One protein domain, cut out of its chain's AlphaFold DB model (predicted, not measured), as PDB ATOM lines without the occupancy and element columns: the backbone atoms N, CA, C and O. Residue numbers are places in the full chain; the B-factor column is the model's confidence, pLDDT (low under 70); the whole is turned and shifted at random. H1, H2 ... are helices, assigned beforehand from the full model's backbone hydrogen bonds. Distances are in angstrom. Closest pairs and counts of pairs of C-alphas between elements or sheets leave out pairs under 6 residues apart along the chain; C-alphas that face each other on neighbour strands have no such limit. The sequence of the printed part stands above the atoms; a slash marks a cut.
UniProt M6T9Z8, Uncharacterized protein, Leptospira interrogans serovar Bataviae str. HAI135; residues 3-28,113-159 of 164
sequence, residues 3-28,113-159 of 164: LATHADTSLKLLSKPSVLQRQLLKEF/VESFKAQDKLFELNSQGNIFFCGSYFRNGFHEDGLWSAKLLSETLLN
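AT A GLANCE: This is residues 3 to 28 and 113 to 159 of the 164 residues of an uncharacterized protein of Leptospira interrogans serovar Bataviae str. HAI135 (UniProt M6T9Z8). Four short helices, H1 to H4, make one side of a small rounded body, and the long helix H5 makes the opposite side, with part of the unnamed stretch of residues 127 to 142 running between them. H1, H3 and H4 gather round H2, while H5 touches no helix. The printed part has 73 residues with five named helices, H1 to H5 in chain order, and no named strand: the class is all helix. It is compact, with a radius of gyration of the C-alphas of 11.3 A and spans of 27 by 26 by 19 A.

IN THESE COORDINATES: Find C-alpha 7 at (167.471, 76.109, 214.103), where H1 begins; it runs to residue 13. H2 follows at residues 19 to 25. Beyond the cut, H3 holds residues 113 to 119 and H4 residues 122 to 126. Go on to C-alpha 143 at (165.061, 90.567, 210.710); from there H5 runs 22.5 A to C-alpha 158 at (150.056, 78.572, 198.913).

HOW THE PARTS SIT: Start at the hub, H2. It touches H1 at a steep tilt of 52 degrees, opposite ways; the closest C-alphas, of Ala 7 and Leu 25, are 5.0 A apart. It touches H3 at C-alphas 24 and 118, the closest, 5.2 A apart; the tilt of 68 degrees is only just steep, and they run opposite ways. H2 and H4 only just touch, with 3 pairs of C-alphas within 8 A, the closest being Gln 21 and Leu 125 at 6.6 A. H3 and H4 meet only through their link. H5 is close to but not clearly touching H4, the closest C-alphas being Asn 126 and Leu 153 at 7.5 A; it is apart from H1, H2 and H3. In H1, H2, H3 and H5 every O i to N i+4 pair is within hydrogen-bond range; in H4 0 of 1 is, beside 2 of 2 O i to N i+3 pairs.

THE WHOLE: The C-alphas farthest apart, Val 113 and Leu 158, are 32.7 A from each other. Residues 29 to 112 are not printed, and C-alphas 28 and 113 stand 10.4 A apart across this cut. The link from H4 to H5 is long, with 16 residues. No printed residue has a pLDDT under 70, and the mean of the printed part is 95.4.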
ATOM      1  N   LEU A   3     157.887  75.686 211.840       98.00
ATOM      2  CA  LEU A   3     158.843  76.049 212.877       98.00
ATOM      3  C   LEU A   3     159.560  77.334 212.454       98.00
ATOM      4  O   LEU A   3     160.370  77.331 211.529       98.00
ATOM      5  N   ALA A   4     159.225  78.429 213.140       97.62
ATOM      6  CA  ALA A   4     159.810  79.763 212.964       97.62
ATOM      7  C   ALA A   4     160.751  80.144 214.128       97.62
ATOM      8  O   ALA A   4     160.925  81.317 214.453       97.62
ATOM      9  N   THR A   5     161.300  79.139 214.815       96.81
ATOM     10  CA  THR A   5     162.235  79.310 215.934       96.81
ATOM     11  C   THR A   5     163.681  79.224 215.441       96.81
ATOM     12  O   THR A   5     163.942  79.000 214.260       96.81
ATOM     13  N   HIS A   6     164.649  79.384 216.344       96.81
ATOM     14  CA  HIS A   6     166.052  79.095 216.042       96.81
ATOM     15  C   HIS A   6     166.233  77.657 215.541       96.81
ATOM     16  O   HIS A   6     165.489  76.759 215.936       96.81
ATOM     17  N   ALA A   7     167.233  77.425 214.694       96.94
ATOM     18  CA  ALA A   7     167.471  76.109 214.103       96.94
ATOM     19  C   ALA A   7     167.797  75.038 215.160       96.94
ATOM     20  O   ALA A   7     167.261  73.930 215.102       96.94
ATOM     21  N   ASP A   8     168.586  75.382 216.181       95.94
ATOM     22  CA  ASP A   8     168.905  74.483 217.294       95.94
ATOM     23  C   ASP A   8     167.651  74.123 218.114       95.94
ATOM     24  O   ASP A   8     167.461  72.980 218.530       95.94
ATOM     25  N   THR A   9     166.766  75.100 218.305       97.12
ATOM     26  CA  THR A   9     165.493  74.958 219.010       97.12
ATOM     27  C   THR A   9     164.532  74.113 218.187       97.12
ATOM     28  O   THR A   9     163.945  73.172 218.709       97.12
ATOM     29  N   SER A  10     164.433  74.378 216.884       97.62
ATOM     30  CA  SER A  10     163.669  73.566 215.939       97.62
ATOM     31  C   SER A  10     164.126  72.112 215.986       97.62
ATOM     32  O   SER A  10     163.293  71.229 216.143       97.62
ATOM     33  N   LEU A  11     165.438  71.850 215.951       97.56
ATOM     34  CA  LEU A  11     165.982  70.495 216.041       97.56
ATOM     35  C   LEU A  11     165.617  69.795 217.359       97.56
ATOM     36  O   LEU A  11     165.286  68.612 217.339       97.56
ATOM     37  N   LYS A  12     165.645  70.513 218.490       97.44
ATOM     38  CA  LYS A  12     165.249  69.984 219.810       97.44
ATOM     39  C   LYS A  12     163.754  69.662 219.901       97.44
ATOM     40  O   LYS A  12     163.381  68.757 220.638       97.44
ATOM     41  N   LEU A  13     162.907  70.389 219.170       97.44
ATOM     42  CA  LEU A  13     161.458  70.161 219.134       97.44
ATOM     43  C   LEU A  13     161.063  68.942 218.279       97.44
ATOM     44  O   LEU A  13     159.956  68.427 218.423       97.44
ATOM     45  N   LEU A  14     161.942  68.469 217.389       96.50
ATOM     46  CA  LEU A  14     161.678  67.299 216.550       96.50
ATOM     47  C   LEU A  14     161.836  66.003 217.354       96.50
ATOM     48  O   LEU A  14     162.922  65.677 217.824       96.50
ATOM     49  N   SER A  15     160.770  65.205 217.431       94.94
ATOM     50  CA  SER A  15     160.800  63.899 218.106       94.94
ATOM     51  C   SER A  15     161.644  62.857 217.358       94.94
ATOM     52  O   SER A  15     162.373  62.081 217.974       94.94
ATOM     53  N   LYS A  16     161.558  62.839 216.023       95.06
ATOM     54  CA  LYS A  16     162.306  61.939 215.130       95.06
ATOM     55  C   LYS A  16     162.828  62.721 213.918       95.06
ATOM     56  O   LYS A  16     162.243  62.614 212.840       95.06
ATOM     57  N   PRO A  17     163.883  63.543 214.074       96.19
ATOM     58  CA  PRO A  17     164.409  64.319 212.959       96.19
ATOM     59  C   PRO A  17     165.005  63.392 211.895       96.19
ATOM     60  O   PRO A  17     165.722  62.440 212.225       96.19
ATOM     61  N   SER A  18     164.744  63.691 210.622       96.19
ATOM     62  CA  SER A  18     165.390  63.012 209.497       96.19
ATOM     63  C   SER A  18     166.904  63.252 209.502       96.19
ATOM     64  O   SER A  18     167.411  64.160 210.171       96.19
ATOM     65  N   VAL A  19     167.645  62.453 208.726       96.69
ATOM     66  CA  VAL A  19     169.097  62.639 208.556       96.69
ATOM     67  C   VAL A  19     169.401  64.058 208.076       96.69
ATOM     68  O   VAL A  19     170.246  64.726 208.665       96.69
ATOM     69  N   LEU A  20     168.649  64.548 207.085       96.25
ATOM     70  CA  LEU A  20     168.824  65.888 206.530       96.25
ATOM     71  C   LEU A  20     168.501  66.985 207.557       96.25
ATOM     72  O   LEU A  20     169.305  67.893 207.746       96.25
ATOM     73  N   GLN A  21     167.383  66.874 208.285       97.19
ATOM     74  CA  GLN A  21     167.014  67.835 209.338       97.19
ATOM     75  C   GLN A  21     168.103  67.935 210.408       97.19
ATOM     76  O   GLN A  21     168.520  69.030 210.777       97.19
ATOM     77  N   ARG A  22     168.608  66.791 210.882       97.44
ATOM     78  CA  ARG A  22     169.684  66.760 211.876       97.44
ATOM     79  C   ARG A  22     170.986  67.327 211.320       97.44
ATOM     80  O   ARG A  22     171.674  68.045 212.038       97.44
ATOM     81  N   GLN A  23     171.332  66.981 210.082       97.25
ATOM     82  CA  GLN A  23     172.564  67.421 209.438       97.25
ATOM     83  C   GLN A  23     172.591  68.934 209.237       97.25
ATOM     84  O   GLN A  23     173.620  69.534 209.511       97.25
ATOM     85  N   LEU A  24     171.490  69.540 208.789       97.62
ATOM     86  CA  LEU A  24     171.457  70.969 208.484       97.62
ATOM     87  C   LEU A  24     171.240  71.826 209.736       97.62
ATOM     88  O   LEU A  24     171.993  72.763 209.976       97.62
ATOM     89  N   LEU A  25     170.248  71.500 210.573       97.44
ATOM     90  CA  LEU A  25     169.858  72.374 211.687       97.44
ATOM     91  C   LEU A  25     170.928  72.480 212.787       97.44
ATOM     92  O   LEU A  25     170.988  73.493 213.479       97.44
ATOM     93  N   LYS A  26     171.786  71.462 212.950       96.88
ATOM     94  CA  LYS A  26     172.839  71.458 213.983       96.88
ATOM     95  C   LYS A  26     173.988  72.433 213.701       96.88
ATOM     96  O   LYS A  26     174.731  72.758 214.626       96.88
ATOM     97  N   GLU A  27     174.166  72.854 212.447       96.75
ATOM     98  CA  GLU A  27     175.281  73.729 212.054       96.75
ATOM     99  C   GLU A  27     175.062  75.181 212.500       96.75
ATOM    100  O   GLU A  27     176.006  75.959 212.612       96.75
ATOM    101  N   PHE A  28     173.822  75.539 212.833       96.19
ATOM    102  CA  PHE A  28     173.451  76.865 213.309       96.19
ATOM    103  C   PHE A  28     173.578  76.940 214.828       96.19
ATOM    104  O   PHE A  28     172.721  76.469 215.582       96.19
ATOM    105  N   VAL A 113     181.677  78.366 208.490       94.31
ATOM    106  CA  VAL A 113     181.736  77.821 207.123       94.31
ATOM    107  C   VAL A 113     180.702  76.704 206.934       94.31
ATOM    108  O   VAL A 113     180.084  76.598 205.878       94.31
ATOM    109  N   GLU A 114     180.477  75.892 207.963       95.25
ATOM    110  CA  GLU A 114     179.487  74.815 207.969       95.25
ATOM    111  C   GLU A 114     178.060  75.365 207.929       95.25
ATOM    112  O   GLU A 114     177.252  74.870 207.146       95.25
ATOM    113  N   SER A 115     177.763  76.421 208.699       93.62
ATOM    114  CA  SER A 115     176.447  77.068 208.663       93.62
ATOM    115  C   SER A 115     176.132  77.646 207.279       93.62
ATOM    116  O   SER A 115     175.028  77.444 206.781       93.62
ATOM    117  N   PHE A 116     177.116  78.252 206.600       93.69
ATOM    118  CA  PHE A 116     176.944  78.749 205.231       93.69
ATOM    119  C   PHE A 116     176.696  77.609 204.236       93.69
ATOM    120  O   PHE A 116     175.753  77.669 203.458       93.69
ATOM    121  N   LYS A 117     177.471  76.518 204.303       94.88
ATOM    122  CA  LYS A 117     177.241  75.338 203.445       94.88
ATOM    123  C   LYS A 117     175.882  74.680 203.696       94.88
ATOM    124  O   LYS A 117     175.296  74.105 202.781       94.88
ATOM    125  N   ALA A 118     175.392  74.712 204.935       95.69
ATOM    126  CA  ALA A 118     174.079  74.181 205.273       95.69
ATOM    127  C   ALA A 118     172.942  75.041 204.694       95.69
ATOM    128  O   ALA A 118     171.913  74.484 204.310       95.69
ATOM    129  N   GLN A 119     173.128  76.363 204.590       95.00
ATOM    130  CA  GLN A 119     172.121  77.286 204.049       95.00
ATOM    131  C   GLN A 119     171.702  76.950 202.622       95.00
ATOM    132  O   GLN A 119     170.504  76.963 202.339       95.00
ATOM    133  N   ASP A 120     172.650  76.554 201.771       93.81
ATOM    134  CA  ASP A 120     172.384  76.179 200.374       93.81
ATOM    135  C   ASP A 120     171.349  75.050 200.248       93.81
ATOM    136  O   ASP A 120     170.631  74.959 199.255       93.81
ATOM    137  N   LYS A 121     171.246  74.204 201.280       95.69
ATOM    138  CA  LYS A 121     170.367  73.030 201.309       95.69
ATOM    139  C   LYS A 121     169.139  73.204 202.194       95.69
ATOM    140  O   LYS A 121     168.286  72.321 202.224       95.69
ATOM    141  N   LEU A 122     169.001  74.312 202.929       95.19
ATOM    142  CA  LEU A 122     167.890  74.495 203.874       95.19
ATOM    143  C   LEU A 122     166.516  74.429 203.201       95.19
ATOM    144  O   LEU A 122     165.568  73.927 203.800       95.19
ATOM    145  N   PHE A 123     166.400  74.888 201.952       94.38
ATOM    146  CA  PHE A 123     165.141  74.833 201.204       94.38
ATOM    147  C   PHE A 123     164.684  73.398 200.922       94.38
ATOM    148  O   PHE A 123     163.481  73.156 200.824       94.38
ATOM    149  N   GLU A 124     165.608  72.431 200.878       95.44
ATOM    150  CA  GLU A 124     165.273  71.014 200.719       95.44
ATOM    151  C   GLU A 124     164.428  70.501 201.896       95.44
ATOM    152  O   GLU A 124     163.555  69.653 201.694       95.44
ATOM    153  N   LEU A 125     164.600  71.068 203.103       95.44
ATOM    154  CA  LEU A 125     163.800  70.724 204.290       95.44
ATOM    155  C   LEU A 125     162.311  71.035 204.115       95.44
ATOM    156  O   LEU A 125     161.489  70.457 204.819       95.44
ATOM    157  N   ASN A 126     161.977  71.939 203.193       95.88
ATOM    158  CA  ASN A 126     160.618  72.403 202.938       95.88
ATOM    159  C   ASN A 126     159.996  71.776 201.682       95.88
ATOM    160  O   ASN A 126     158.909  72.181 201.280       95.88
ATOM    161  N   SER A 127     160.675  70.819 201.042       91.12
ATOM    162  CA  SER A 127     160.208  70.223 199.783       91.12
ATOM    163  C   SER A 127     159.118  69.165 199.978       91.12
ATOM    164  O   SER A 127     158.279  68.979 199.099       91.12
ATOM    165  N   GLN A 128     159.127  68.459 201.113       81.75
ATOM    166  CA  GLN A 128     158.239  67.329 201.389       81.75
ATOM    167  C   GLN A 128     157.943  67.199 202.890       81.75
ATOM    168  O   GLN A 128     158.721  67.635 203.737       81.75
ATOM    169  N   GLY A 129     156.838  66.529 203.224       87.69
ATOM    170  CA  GLY A 129     156.442  66.240 204.604       87.69
ATOM    171  C   GLY A 129     155.466  67.257 205.201       87.69
ATOM    172  O   GLY A 129     154.828  68.033 204.496       87.69
ATOM    173  N   ASN A 130     155.299  67.206 206.524       92.75
ATOM    174  CA  ASN A 130     154.317  67.999 207.276       92.75
ATOM    175  C   ASN A 130     154.949  69.012 208.251       92.75
ATOM    176  O   ASN A 130     154.226  69.689 208.996       92.75
ATOM    177  N   ILE A 131     156.281  69.118 208.258       96.56
ATOM    178  CA  ILE A 131     157.049  70.057 209.078       96.56
ATOM    179  C   ILE A 131     157.875  70.933 208.149       96.56
ATOM    180  O   ILE A 131     158.685  70.426 207.384       96.56
ATOM    181  N   PHE A 132     157.675  72.238 208.268       97.62
ATOM    182  CA  PHE A 132     158.363  73.249 207.483       97.62
ATOM    183  C   PHE A 132     159.134  74.190 208.400       97.62
ATOM    184  O   PHE A 132     158.797  74.345 209.574       97.62
ATOM    185  N   PHE A 133     160.146  74.838 207.848       98.06
ATOM    186  CA  PHE A 133     161.122  75.642 208.562       98.06
ATOM    187  C   PHE A 133     161.232  77.016 207.910       98.06
ATOM    188  O   PHE A 133     161.328  77.135 206.689       98.06
ATOM    189  N   CYS A 134     161.239  78.060 208.725       97.88
ATOM    190  CA  CYS A 134     161.633  79.403 208.317       97.88
ATOM    191  C   CYS A 134     162.343  80.085 209.488       97.88
ATOM    192  O   CYS A 134     162.288  79.614 210.624       97.88
ATOM    193  N   GLY A 135     163.048  81.173 209.220       97.00
ATOM    194  CA  GLY A 135     163.792  81.899 210.238       97.00
ATOM    195  C   GLY A 135     165.025  82.576 209.664       97.00
ATOM    196  O   GLY A 135     165.450  82.311 208.541       97.00
ATOM    197  N   SER A 136     165.629  83.449 210.463       95.88
ATOM    198  CA  SER A 136     166.760  84.271 210.025       95.88
ATOM    199  C   SER A 136     168.000  83.461 209.616       95.88
ATOM    200  O   SER A 136     168.816  83.935 208.826       95.88
ATOM    201  N   TYR A 137     168.111  82.210 210.077       95.81
ATOM    202  CA  TYR A 137     169.188  81.276 209.732       95.81
ATOM    203  C   TYR A 137     169.155  80.782 208.277       95.81
ATOM    204  O   TYR A 137     170.126  80.182 207.826       95.81
ATOM    205  N   PHE A 138     168.090  81.073 207.523       95.88
ATOM    206  CA  PHE A 138     168.055  80.858 206.074       95.88
ATOM    207  C   PHE A 138     168.983  81.811 205.299       95.88
ATOM    208  O   PHE A 138     169.226  81.576 204.118       95.88
ATOM    209  N   ARG A 139     169.490  82.873 205.946       93.06
ATOM    210  CA  ARG A 139     170.463  83.836 205.404       93.06
ATOM    211  C   ARG A 139     171.333  84.422 206.534       93.06
ATOM    212  O   ARG A 139     171.873  83.685 207.348       93.06
ATOM    213  N   ASN A 140     171.490  85.738 206.625       90.12
ATOM    214  CA  ASN A 140     172.519  86.393 207.431       90.12
ATOM    215  C   ASN A 140     172.086  86.688 208.876       90.12
ATOM    216  O   ASN A 140     172.778  87.410 209.589       90.12
ATOM    217  N   GLY A 141     170.975  86.115 209.348       90.19
ATOM    218  CA  GLY A 141     170.557  86.229 210.747       90.19
ATOM    219  C   GLY A 141     169.805  87.511 211.103       90.19
ATOM    220  O   GLY A 141     169.477  87.683 212.277       90.19
ATOM    221  N   PHE A 142     169.481  88.371 210.133       90.75
ATOM    222  CA  PHE A 142     168.769  89.630 210.373       90.75
ATOM    223  C   PHE A 142     167.240  89.475 210.329       90.75
ATOM    224  O   PHE A 142     166.694  88.417 209.998       90.75
ATOM    225  N   HIS A 143     166.526  90.545 210.688       93.19
ATOM    226  CA  HIS A 143     165.061  90.567 210.710       93.19
ATOM    227  C   HIS A 143     164.467  90.354 209.313       93.19
ATOM    228  O   HIS A 143     163.500  89.609 209.145       93.19
ATOM    229  N   GLU A 144     165.094  90.953 208.307       95.75
ATOM    230  CA  GLU A 144     164.738  90.852 206.898       95.75
ATOM    231  C   GLU A 144     164.850  89.411 206.401       95.75
ATOM    232  O   GLU A 144     164.010  88.968 205.626       95.75
ATOM    233  N   ASP A 145     165.830  88.652 206.891       95.50
ATOM    234  CA  ASP A 145     166.024  87.246 206.535       95.50
ATOM    235  C   ASP A 145     164.923  86.353 207.127       95.50
ATOM    236  O   ASP A 145     164.438  85.415 206.483       95.50
ATOM    237  N   GLY A 146     164.483  86.672 208.349       95.94
ATOM    238  CA  GLY A 146     163.333  86.028 208.980       95.94
ATOM    239  C   GLY A 146     162.049  86.267 208.185       95.94
ATOM    240  O   GLY A 146     161.356  85.315 207.830       95.94
ATOM    241  N   LEU A 147     161.773  87.525 207.835       96.44
ATOM    242  CA  LEU A 147     160.614  87.883 207.016       96.44
ATOM    243  C   LEU A 147     160.685  87.248 205.621       96.44
ATOM    244  O   LEU A 147     159.705  86.679 205.142       96.44
ATOM    245  N   TRP A 148     161.849  87.324 204.980       96.38
ATOM    246  CA  TRP A 148     162.079  86.789 203.644       96.38
ATOM    247  C   TRP A 148     161.850  85.277 203.583       96.38
ATOM    248  O   TRP A 148     161.136  84.802 202.700       96.38
ATOM    249  N   SER A 149     162.400  84.518 204.535       97.00
ATOM    250  CA  SER A 149     162.227  83.061 204.576       97.00
ATOM    251  C   SER A 149     160.779  82.656 204.857       97.00
ATOM    252  O   SER A 149     160.271  81.731 204.223       97.00
ATOM    253  N   ALA A 150     160.083  83.371 205.748       96.75
ATOM    254  CA  ALA A 150     158.667  83.142 206.018       96.75
ATOM    255  C   ALA A 150     157.798  83.440 204.788       96.75
ATOM    256  O   ALA A 150     156.898  82.660 204.463       96.75
ATOM    257  N   LYS A 151     158.093  84.531 204.069       96.44
ATOM    258  CA  LYS A 151     157.425  84.876 202.810       96.44
ATOM    259  C   LYS A 151     157.625  83.768 201.777       96.44
ATOM    260  O   LYS A 151     156.640  83.262 201.253       96.44
ATOM    261  N   LEU A 152     158.870  83.350 201.535       95.44
ATOM    262  CA  LEU A 152     159.183  82.307 200.557       95.44
ATOM    263  C   LEU A 152     158.491  80.979 200.893       95.44
ATOM    264  O   LEU A 152     157.872  80.378 200.023       95.44
ATOM    265  N   LEU A 153     158.542  80.545 202.157       96.44
ATOM    266  CA  LEU A 153     157.838  79.337 202.592       96.44
ATOM    267  C   LEU A 153     156.331  79.450 202.345       96.44
ATOM    268  O   LEU A 153     155.701  78.511 201.863       96.44
ATOM    269  N   SER A 154     155.747  80.600 202.663       96.06
ATOM    270  CA  SER A 154     154.318  80.815 202.478       96.06
ATOM    271  C   SER A 154     153.935  80.814 200.987       96.06
ATOM    272  O   SER A 154     152.887  80.277 200.637       96.06
ATOM    273  N   GLU A 155     154.785  81.343 200.096       95.56
ATOM    274  CA  GLU A 155     154.592  81.268 198.638       95.56
ATOM    275  C   GLU A 155     154.638  79.818 198.132       95.56
ATOM    276  O   GLU A 155     153.782  79.423 197.337       95.56
ATOM    277  N   THR A 156     155.567  79.006 198.650       93.44
ATOM    278  CA  THR A 156     155.650  77.564 198.361       93.44
ATOM    279  C   THR A 156     154.389  76.822 198.804       93.44
ATOM    280  O   THR A 156     153.835  76.039 198.040       93.44
ATOM    281  N   LEU A 157     153.905  77.077 200.024       94.38
ATOM    282  CA  LEU A 157     152.740  76.377 200.581       94.38
ATOM    283  C   LEU A 157     151.419  76.784 199.920       94.38
ATOM    284  O   LEU A 157     150.529  75.951 199.769       94.38
ATOM    285  N   LEU A 158     151.272  78.057 199.547       94.81
ATOM    286  CA  LEU A 158     150.056  78.572 198.913       94.81
ATOM    287  C   LEU A 158     150.063  78.427 197.387       94.81
ATOM    288  O   LEU A 158     149.047  78.714 196.756       94.81
ATOM    289  N   ASN A 159     151.197  78.036 196.799       94.44
ATOM    290  CA  ASN A 159     151.422  77.979 195.355       94.44
ATOM    291  C   ASN A 159     151.025  79.283 194.629       94.44
ATOM    292  O   ASN A 159     150.413  79.274 193.560       94.44
TER     293      ASN A 159